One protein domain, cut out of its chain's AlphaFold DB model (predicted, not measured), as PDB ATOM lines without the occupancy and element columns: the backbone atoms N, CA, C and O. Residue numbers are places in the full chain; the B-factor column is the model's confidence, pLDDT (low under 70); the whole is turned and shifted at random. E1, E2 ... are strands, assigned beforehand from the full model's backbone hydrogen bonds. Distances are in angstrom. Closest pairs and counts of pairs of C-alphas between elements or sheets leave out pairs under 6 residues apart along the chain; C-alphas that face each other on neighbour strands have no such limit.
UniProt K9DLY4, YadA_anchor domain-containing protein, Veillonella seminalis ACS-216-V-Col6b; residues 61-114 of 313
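AT A GLANCE: This is residues 61 to 114 of the 313 residues of the protein "YadA_anchor domain-containing protein" of Veillonella seminalis ACS-216-V-Col6b (UniProt K9DLY4). The domain is one flat, open sheet, a single thin layer in which the strands E1 to E8 lie side by side in chain order and the backbone goes back and forth in a zigzag. It is a meander, each strand the antiparallel neighbour of the one before, with tight turns along both margins and both faces bare of any named helix. The printed part has 54 residues with eight named strands and no named helix; the order across the sheet is E1, E2, E3, E4, E5, E6, E7, E8, antiparallel throughout, and the class is all strand. The whole is loose, with a radius of gyration of the C-alphas of 12.7 A, and its C-alphas span 36 by 23 by 7 A.

HOW THE PARTS SIT: E1, residues 61 to 63, is an edge strand and forms a hairpin with E2, residues 66 to 69, where N 61 and O 68 are 2.9 A apart, within hydrogen-bond range. E2 forms a hairpin with E3, residues 73 to 76, at 177 degrees between directions, with N 67 and O 75 at 2.9 A. E3 and E4, residues 79 to 82, are antiparallel at 175 degrees and form a hairpin, with N 81 and O 74 at 2.8 A. E4 forms a hairpin with E5, residues 85 to 88, with N 82 and O 85 at 2.9 A. E5 and E6, residues 91 to 94, form a hairpin, with N 93 and O 86 at 2.8 A. E6 forms a hairpin with E7, residues 97 to 103, with N 99 and O 92 at 2.8 A. E7 and the other edge strand, E8, residues 108 to 111, form a hairpin at 163 degrees, with N 103 and O 108 at 2.8 A; the C-alphas of His 102 and Ile 109 face each other at 4.4 A. Among the pairs that are apart are E1 and E3, and E6 and E8.

IN THESE COORDINATES: E1 begins at C-alpha 61, (-13.569, -42.862, -28.028), and is 6.4 A long from first to last C-alpha. E2 measures 10.3 A, E3 10.0 A, E4 9.8 A, E5 9.9 A and E6 9.9 A. The centre of E5 is nearest to the mean of the C-alphas, at 1.5 A, and C-alpha 85 stands at (5.602, -39.559, -25.939). E7 is the longest strand, with 7 residues over 17.3 A. E8 measures 9.8 A and ends at C-alpha 111, (18.358, -41.773, -16.608).

THE WHOLE: The two C-alphas farthest apart, those of Ser 61 and Thr 106, are 37.4 A from each other. From edge to edge the strands' lines turn by 25 degrees, and the sheet's C-alphas lie up to 3.0 A off the best plane through them. The printed part has no cut, and the seven links between successive strands are tight. The mean pLDDT of the printed part is 96.7, and no printed residue is under 70.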
ATOM      1  N   SER A  61     -12.915 -41.582 -28.296       97.06
ATOM      2  CA  SER A  61     -13.569 -42.862 -28.028       97.06
ATOM      3  C   SER A  61     -13.149 -43.426 -26.671       97.06
ATOM      4  O   SER A  61     -11.973 -43.457 -26.321       97.06
ATOM      5  N   MET A  62     -14.126 -43.874 -25.891       97.12
ATOM      6  CA  MET A  62     -13.916 -44.676 -24.687       97.12
ATOM      7  C   MET A  62     -14.320 -46.108 -25.015       97.12
ATOM      8  O   MET A  62     -15.444 -46.332 -25.467       97.12
ATOM      9  N   THR A  63     -13.416 -47.062 -24.826       95.19
ATOM     10  CA  THR A  63     -13.639 -48.496 -25.063       95.19
ATOM     11  C   THR A  63     -13.300 -49.289 -23.801       95.19
ATOM     12  O   THR A  63     -12.898 -48.723 -22.785       95.19
ATOM     13  N   THR A  64     -13.428 -50.614 -23.859       94.38
ATOM     14  CA  THR A  64     -12.962 -51.513 -22.792       94.38
ATOM     15  C   THR A  64     -11.454 -51.449 -22.552       94.38
ATOM     16  O   THR A  64     -10.997 -51.807 -21.470       94.38
ATOM     17  N   ASP A  65     -10.692 -51.001 -23.548       94.50
ATOM     18  CA  ASP A  65      -9.227 -51.021 -23.526       94.50
ATOM     19  C   ASP A  65      -8.635 -49.684 -23.056       94.50
ATOM     20  O   ASP A  65      -7.464 -49.621 -22.671       94.50
ATOM     21  N   GLY A  66      -9.433 -48.610 -23.073       96.38
ATOM     22  CA  GLY A  66      -8.990 -47.294 -22.641       96.38
ATOM     23  C   GLY A  66      -9.764 -46.122 -23.241       96.38
ATOM     24  O   GLY A  66     -10.850 -46.261 -23.804       96.38
ATOM     25  N   VAL A  67      -9.164 -44.941 -23.117       98.00
ATOM     26  CA  VAL A  67      -9.652 -43.682 -23.690       98.00
ATOM     27  C   VAL A  67      -8.712 -43.256 -24.806       98.00
ATOM     28  O   VAL A  67      -7.507 -43.174 -24.589       98.00
ATOM     29  N   TYR A  68      -9.250 -42.940 -25.979       97.94
ATOM     30  CA  TYR A  68      -8.500 -42.539 -27.167       97.94
ATOM     31  C   TYR A  68      -9.000 -41.189 -27.672       97.94
ATOM     32  O   TYR A  68     -10.198 -40.916 -27.643       97.94
ATOM     33  N   VAL A  69      -8.093 -40.342 -28.159       98.12
ATOM     34  CA  VAL A  69      -8.422 -39.028 -28.730       98.12
ATOM     35  C   VAL A  69      -7.640 -38.812 -30.023       98.12
ATOM     36  O   VAL A  69      -6.405 -38.777 -30.017       98.12
ATOM     37  N   GLY A  70      -8.360 -38.670 -31.141       94.69
ATOM     38  CA  GLY A  70      -7.814 -38.262 -32.442       94.69
ATOM     39  C   GLY A  70      -6.655 -39.127 -32.938       94.69
ATOM     40  O   GLY A  70      -5.730 -38.608 -33.560       94.69
ATOM     41  N   GLY A  71      -6.642 -40.414 -32.576       92.38
ATOM     42  CA  GLY A  71      -5.625 -41.397 -32.969       92.38
ATOM     43  C   GLY A  71      -4.202 -41.155 -32.447       92.38
ATOM     44  O   GLY A  71      -3.307 -41.919 -32.786       92.38
ATOM     45  N   THR A  72      -3.975 -40.113 -31.644       95.88
ATOM     46  CA  THR A  72      -2.628 -39.700 -31.201       95.88
ATOM     47  C   THR A  72      -2.475 -39.662 -29.694       95.88
ATOM     48  O   THR A  72      -1.353 -39.643 -29.207       95.88
ATOM     49  N   THR A  73      -3.570 -39.632 -28.941       98.06
ATOM     50  CA  THR A  73      -3.534 -39.689 -27.481       98.06
ATOM     51  C   THR A  73      -4.309 -40.905 -27.020       98.06
ATOM     52  O   THR A  73      -5.432 -41.124 -27.485       98.06
ATOM     53  N   SER A  74      -3.739 -41.682 -26.106       98.06
ATOM     54  CA  SER A  74      -4.458 -42.770 -25.452       98.06
ATOM     55  C   SER A  74      -4.084 -42.909 -23.983       98.06
ATOM     56  O   SER A  74      -2.938 -42.693 -23.602       98.06
ATOM     57  N   LEU A  75      -5.056 -43.291 -23.163       98.12
ATOM     58  CA  LEU A  75      -4.853 -43.810 -21.817       98.12
ATOM     59  C   LEU A  75      -5.361 -45.249 -21.805       98.12
ATOM     60  O   LEU A  75      -6.566 -45.467 -21.929       98.12
ATOM     61  N   THR A  76      -4.452 -46.208 -21.679       97.50
ATOM     62  CA  THR A  76      -4.745 -47.646 -21.628       97.50
ATOM     63  C   THR A  76      -4.234 -48.244 -20.316       97.50
ATOM     64  O   THR A  76      -3.629 -47.549 -19.499       97.50
ATOM     65  N   ASN A  77      -4.444 -49.548 -20.115       95.25
ATOM     66  CA  ASN A  77      -3.877 -50.273 -18.970       95.25
ATOM     67  C   ASN A  77      -2.338 -50.299 -18.958       95.25
ATOM     68  O   ASN A  77      -1.742 -50.476 -17.898       95.25
ATOM     69  N   ASP A  78      -1.708 -50.124 -20.120       95.81
ATOM     70  CA  ASP A  78      -0.259 -50.255 -20.271       95.81
ATOM     71  C   ASP A  78       0.454 -48.902 -20.288       95.81
ATOM     72  O   ASP A  78       1.609 -48.798 -19.861       95.81
ATOM     73  N   ALA A  79      -0.200 -47.866 -20.826       97.62
ATOM     74  CA  ALA A  79       0.453 -46.593 -21.079       97.62
ATOM     75  C   ALA A  79      -0.507 -45.402 -21.139       97.62
ATOM     76  O   ALA A  79      -1.650 -45.497 -21.589       97.62
ATOM     77  N   LEU A  80       0.037 -44.236 -20.797       98.31
ATOM     78  CA  LEU A  80      -0.455 -42.949 -21.270       98.31
ATOM     79  C   LEU A  80       0.420 -42.513 -22.447       98.31
ATOM     80  O   LEU A  80       1.620 -42.312 -22.267       98.31
ATOM     81  N   THR A  81      -0.164 -42.345 -23.630       98.12
ATOM     82  CA  THR A  81       0.548 -41.928 -24.844       98.12
ATOM     83  C   THR A  81       0.028 -40.597 -25.369       98.12
ATOM     84  O   THR A  81      -1.169 -40.315 -25.308       98.12
ATOM     85  N   VAL A  82       0.941 -39.771 -25.879       98.19
ATOM     86  CA  VAL A  82       0.661 -38.526 -26.605       98.19
ATOM     87  C   VAL A  82       1.669 -38.419 -27.746       98.19
ATOM     88  O   VAL A  82       2.832 -38.069 -27.531       98.19
ATOM     89  N   GLN A  83       1.220 -38.711 -28.965       97.31
ATOM     90  CA  GLN A  83       2.057 -38.858 -30.157       97.31
ATOM     91  C   GLN A  83       3.225 -39.817 -29.862       97.31
ATOM     92  O   GLN A  83       2.995 -40.947 -29.443       97.31
ATOM     93  N   ASP A  84       4.465 -39.347 -30.008       97.19
ATOM     94  CA  ASP A  84       5.681 -40.128 -29.758       97.19
ATOM     95  C   ASP A  84       6.126 -40.122 -28.283       97.19
ATOM     96  O   ASP A  84       7.229 -40.561 -27.955       97.19
ATOM     97  N   SER A  85       5.321 -39.566 -27.377       98.38
ATOM     98  CA  SER A  85       5.602 -39.559 -25.939       98.38
ATOM     99  C   SER A  85       4.765 -40.618 -25.238       98.38
ATOM    100  O   SER A  85       3.593 -40.804 -25.567       98.38
ATOM    101  N   ALA A  86       5.348 -41.286 -24.250       98.25
ATOM    102  CA  ALA A  86       4.670 -42.326 -23.495       98.25
ATOM    103  C   ALA A  86       5.159 -42.361 -22.045       98.25
ATOM    104  O   ALA A  86       6.356 -42.255 -21.777       98.25
ATOM    105  N   LEU A  87       4.226 -42.551 -21.118       98.12
ATOM    106  CA  LEU A  87       4.502 -43.015 -19.766       98.12
ATOM    107  C   LEU A  87       3.996 -44.450 -19.668       98.12
ATOM    108  O   LEU A  87       2.801 -44.693 -19.832       98.12
ATOM    109  N   THR A  88       4.910 -45.379 -19.415       97.06
ATOM    110  CA  THR A  88       4.616 -46.805 -19.234       97.06
ATOM    111  C   THR A  88       5.086 -47.253 -17.850       97.06
ATOM    112  O   THR A  88       5.678 -46.470 -17.104       97.06
ATOM    113  N   ASN A  89       4.868 -48.523 -17.509       93.94
ATOM    114  CA  ASN A  89       5.403 -49.105 -16.272       93.94
ATOM    115  C   ASN A  89       6.942 -49.147 -16.232       93.94
ATOM    116  O   ASN A  89       7.527 -49.129 -15.149       93.94
ATOM    117  N   ASP A  90       7.589 -49.178 -17.399       95.88
ATOM    118  CA  ASP A  90       9.034 -49.392 -17.506       95.88
ATOM    119  C   ASP A  90       9.785 -48.155 -18.002       95.88
ATOM    120  O   ASP A  90      10.987 -48.031 -17.775       95.88
ATOM    121  N   THR A  91       9.118 -47.232 -18.698       97.81
ATOM    122  CA  THR A  91       9.789 -46.123 -19.385       97.81
ATOM    123  C   THR A  91       9.027 -44.806 -19.324       97.81
ATOM    124  O   THR A  91       7.796 -44.758 -19.344       97.81
ATOM    125  N   LEU A  92       9.802 -43.718 -19.326       98.12
ATOM    126  CA  LEU A  92       9.343 -42.373 -19.653       98.12
ATOM    127  C   LEU A  92       9.967 -41.949 -20.983       98.12
ATOM    128  O   LEU A  92      11.188 -41.806 -21.080       98.12
ATOM    129  N   VAL A  93       9.129 -41.714 -21.989       98.06
ATOM    130  CA  VAL A  93       9.524 -41.312 -23.342       98.06
ATOM    131  C   VAL A  93       8.938 -39.940 -23.659       98.06
ATOM    132  O   VAL A  93       7.743 -39.714 -23.473       98.06
ATOM    133  N   LEU A  94       9.768 -39.033 -24.178       97.88
ATOM    134  CA  LEU A  94       9.363 -37.706 -24.637       97.88
ATOM    135  C   LEU A  94       9.820 -37.497 -26.083       97.88
ATOM    136  O   LEU A  94      11.019 -37.506 -26.361       97.88
ATOM    137  N   GLY A  95       8.869 -37.311 -27.003       97.06
ATOM    138  CA  GLY A  95       9.163 -37.095 -28.426       97.06
ATOM    139  C   GLY A  95      10.035 -38.201 -29.032       97.06
ATOM    140  O   GLY A  95      11.027 -37.912 -29.697       97.06
ATOM    141  N   GLY A  96       9.737 -39.462 -28.711       96.88
ATOM    142  CA  GLY A  96      10.493 -40.635 -29.151       96.88
ATOM    143  C   GLY A  96      11.811 -40.882 -28.408       96.88
ATOM    144  O   GLY A  96      12.475 -41.879 -28.677       96.88
ATOM    145  N   THR A  97      12.202 -40.015 -27.468       97.69
ATOM    146  CA  THR A  97      13.436 -40.167 -26.682       97.69
ATOM    147  C   THR A  97      13.134 -40.723 -25.296       97.69
ATOM    148  O   THR A  97      12.421 -40.092 -24.517       97.69
ATOM    149  N   THR A  98      13.704 -41.879 -24.955       97.75
ATOM    150  CA  THR A  98      13.621 -42.442 -23.598       97.75
ATOM    151  C   THR A  98      14.464 -41.616 -22.631       97.75
ATOM    152  O   THR A  98      15.674 -41.495 -22.807       97.75
ATOM    153  N   LEU A  99      13.834 -41.045 -21.609       97.50
ATOM    154  CA  LEU A  99      14.495 -40.247 -20.572       97.50
ATOM    155  C   LEU A  99      14.805 -41.072 -19.326       97.50
ATOM    156  O   LEU A  99      15.796 -40.822 -18.643       97.50
ATOM    157  N   ALA A 100      13.940 -42.036 -19.017       97.88
ATOM    158  CA  ALA A 100      14.074 -42.874 -17.843       97.88
ATOM    159  C   ALA A 100      13.640 -44.304 -18.151       97.88
ATOM    160  O   ALA A 100      12.612 -44.512 -18.799       97.88
ATOM    161  N   THR A 101      14.404 -45.257 -17.629       98.19
ATOM    162  CA  THR A 101      14.130 -46.690 -17.719       98.19
ATOM    163  C   THR A 101      14.130 -47.272 -16.311       98.19
ATOM    164  O   THR A 101      15.152 -47.243 -15.623       98.19
ATOM    165  N   HIS A 102      12.991 -47.788 -15.866       97.56
ATOM    166  CA  HIS A 102      12.874 -48.532 -14.621       97.56
ATOM    167  C   HIS A 102      13.347 -49.971 -14.837       97.56
ATOM    168  O   HIS A 102      12.909 -50.670 -15.747       97.56
ATOM    169  N   ASN A 103      14.264 -50.420 -13.990       95.75
ATOM    170  CA  ASN A 103      14.722 -51.795 -13.956       95.75
ATOM    171  C   ASN A 103      13.960 -52.535 -12.850       95.75
ATOM    172  O   ASN A 103      14.235 -52.350 -11.665       95.75
ATOM    173  N   SER A 104      13.028 -53.399 -13.248       93.31
ATOM    174  CA  SER A 104      12.146 -54.134 -12.334       93.31
ATOM    175  C   SER A 104      12.864 -55.146 -11.431       93.31
ATOM    176  O   SER A 104      12.337 -55.488 -10.375       93.31
ATOM    177  N   GLU A 105      14.073 -55.592 -11.789       95.50
ATOM    178  CA  GLU A 105      14.880 -56.492 -10.950       95.50
ATOM    179  C   GLU A 105      15.547 -55.750  -9.784       95.50
ATOM    180  O   GLU A 105      15.660 -56.282  -8.680       95.50
ATOM    181  N   THR A 106      16.000 -54.517 -10.025       96.31
ATOM    182  CA  THR A 106      16.749 -53.711  -9.044       96.31
ATOM    183  C   THR A 106      15.894 -52.648  -8.353       96.31
ATOM    184  O   THR A 106      16.311 -52.112  -7.327       96.31
ATOM    185  N   GLY A 107      14.721 -52.320  -8.903       95.44
ATOM    186  CA  GLY A 107      13.880 -51.198  -8.474       95.44
ATOM    187  C   GLY A 107      14.490 -49.822  -8.765       95.44
ATOM    188  O   GLY A 107      14.009 -48.810  -8.255       95.44
ATOM    189  N   LEU A 108      15.582 -49.771  -9.533       97.44
ATOM    190  CA  LEU A 108      16.294 -48.540  -9.860       97.44
ATOM    191  C   LEU A 108      15.797 -47.954 -11.176       97.44
ATOM    192  O   LEU A 108      15.373 -48.672 -12.078       97.44
ATOM    193  N   ILE A 109      15.909 -46.634 -11.295       97.31
ATOM    194  CA  ILE A 109      15.657 -45.911 -12.537       97.31
ATOM    195  C   ILE A 109      16.994 -45.442 -13.097       97.31
ATOM    196  O   ILE A 109      17.734 -44.710 -12.436       97.31
ATOM    197  N   THR A 110      17.280 -45.836 -14.331       96.94
ATOM    198  CA  THR A 110      18.378 -45.279 -15.118       96.94
ATOM    199  C   THR A 110      17.868 -44.060 -15.866       96.94
ATOM    200  O   THR A 110      16.811 -44.117 -16.491       96.94
ATOM    201  N   LEU A 111      18.613 -42.957 -15.794       96.75
ATOM    202  CA  LEU A 111      18.358 -41.773 -16.608       96.75
ATOM    203  C   LEU A 111      19.229 -41.829 -17.859       96.75
ATOM    204  O   LEU A 111      20.459 -41.839 -17.763       96.75
ATOM    205  N   ASP A 112      18.578 -41.838 -19.015       93.38
ATOM    206  CA  ASP A 112      19.207 -41.937 -20.327       93.38
ATOM    207  C   ASP A 112      19.101 -40.605 -21.084       93.38
ATOM    208  O   ASP A 112      18.320 -39.721 -20.732       93.38
ATOM    209  N   ASN A 113      19.920 -40.444 -22.128       94.75
ATOM    210  CA  ASN A 113      19.925 -39.255 -22.995       94.75
ATOM    211  C   ASN A 113      20.156 -37.918 -22.259       94.75
ATOM    212  O   ASN A 113      19.776 -36.847 -22.735       94.75
ATOM    213  N   VAL A 114      20.837 -37.966 -21.112       95.75
ATOM    214  CA  VAL A 114      21.244 -36.779 -20.357       95.75
ATOM    215  C   VAL A 114      22.425 -36.109 -21.062       95.75
ATOM    216  O   VAL A 114      23.504 -36.689 -21.190       95.75
TER     217      VAL A 114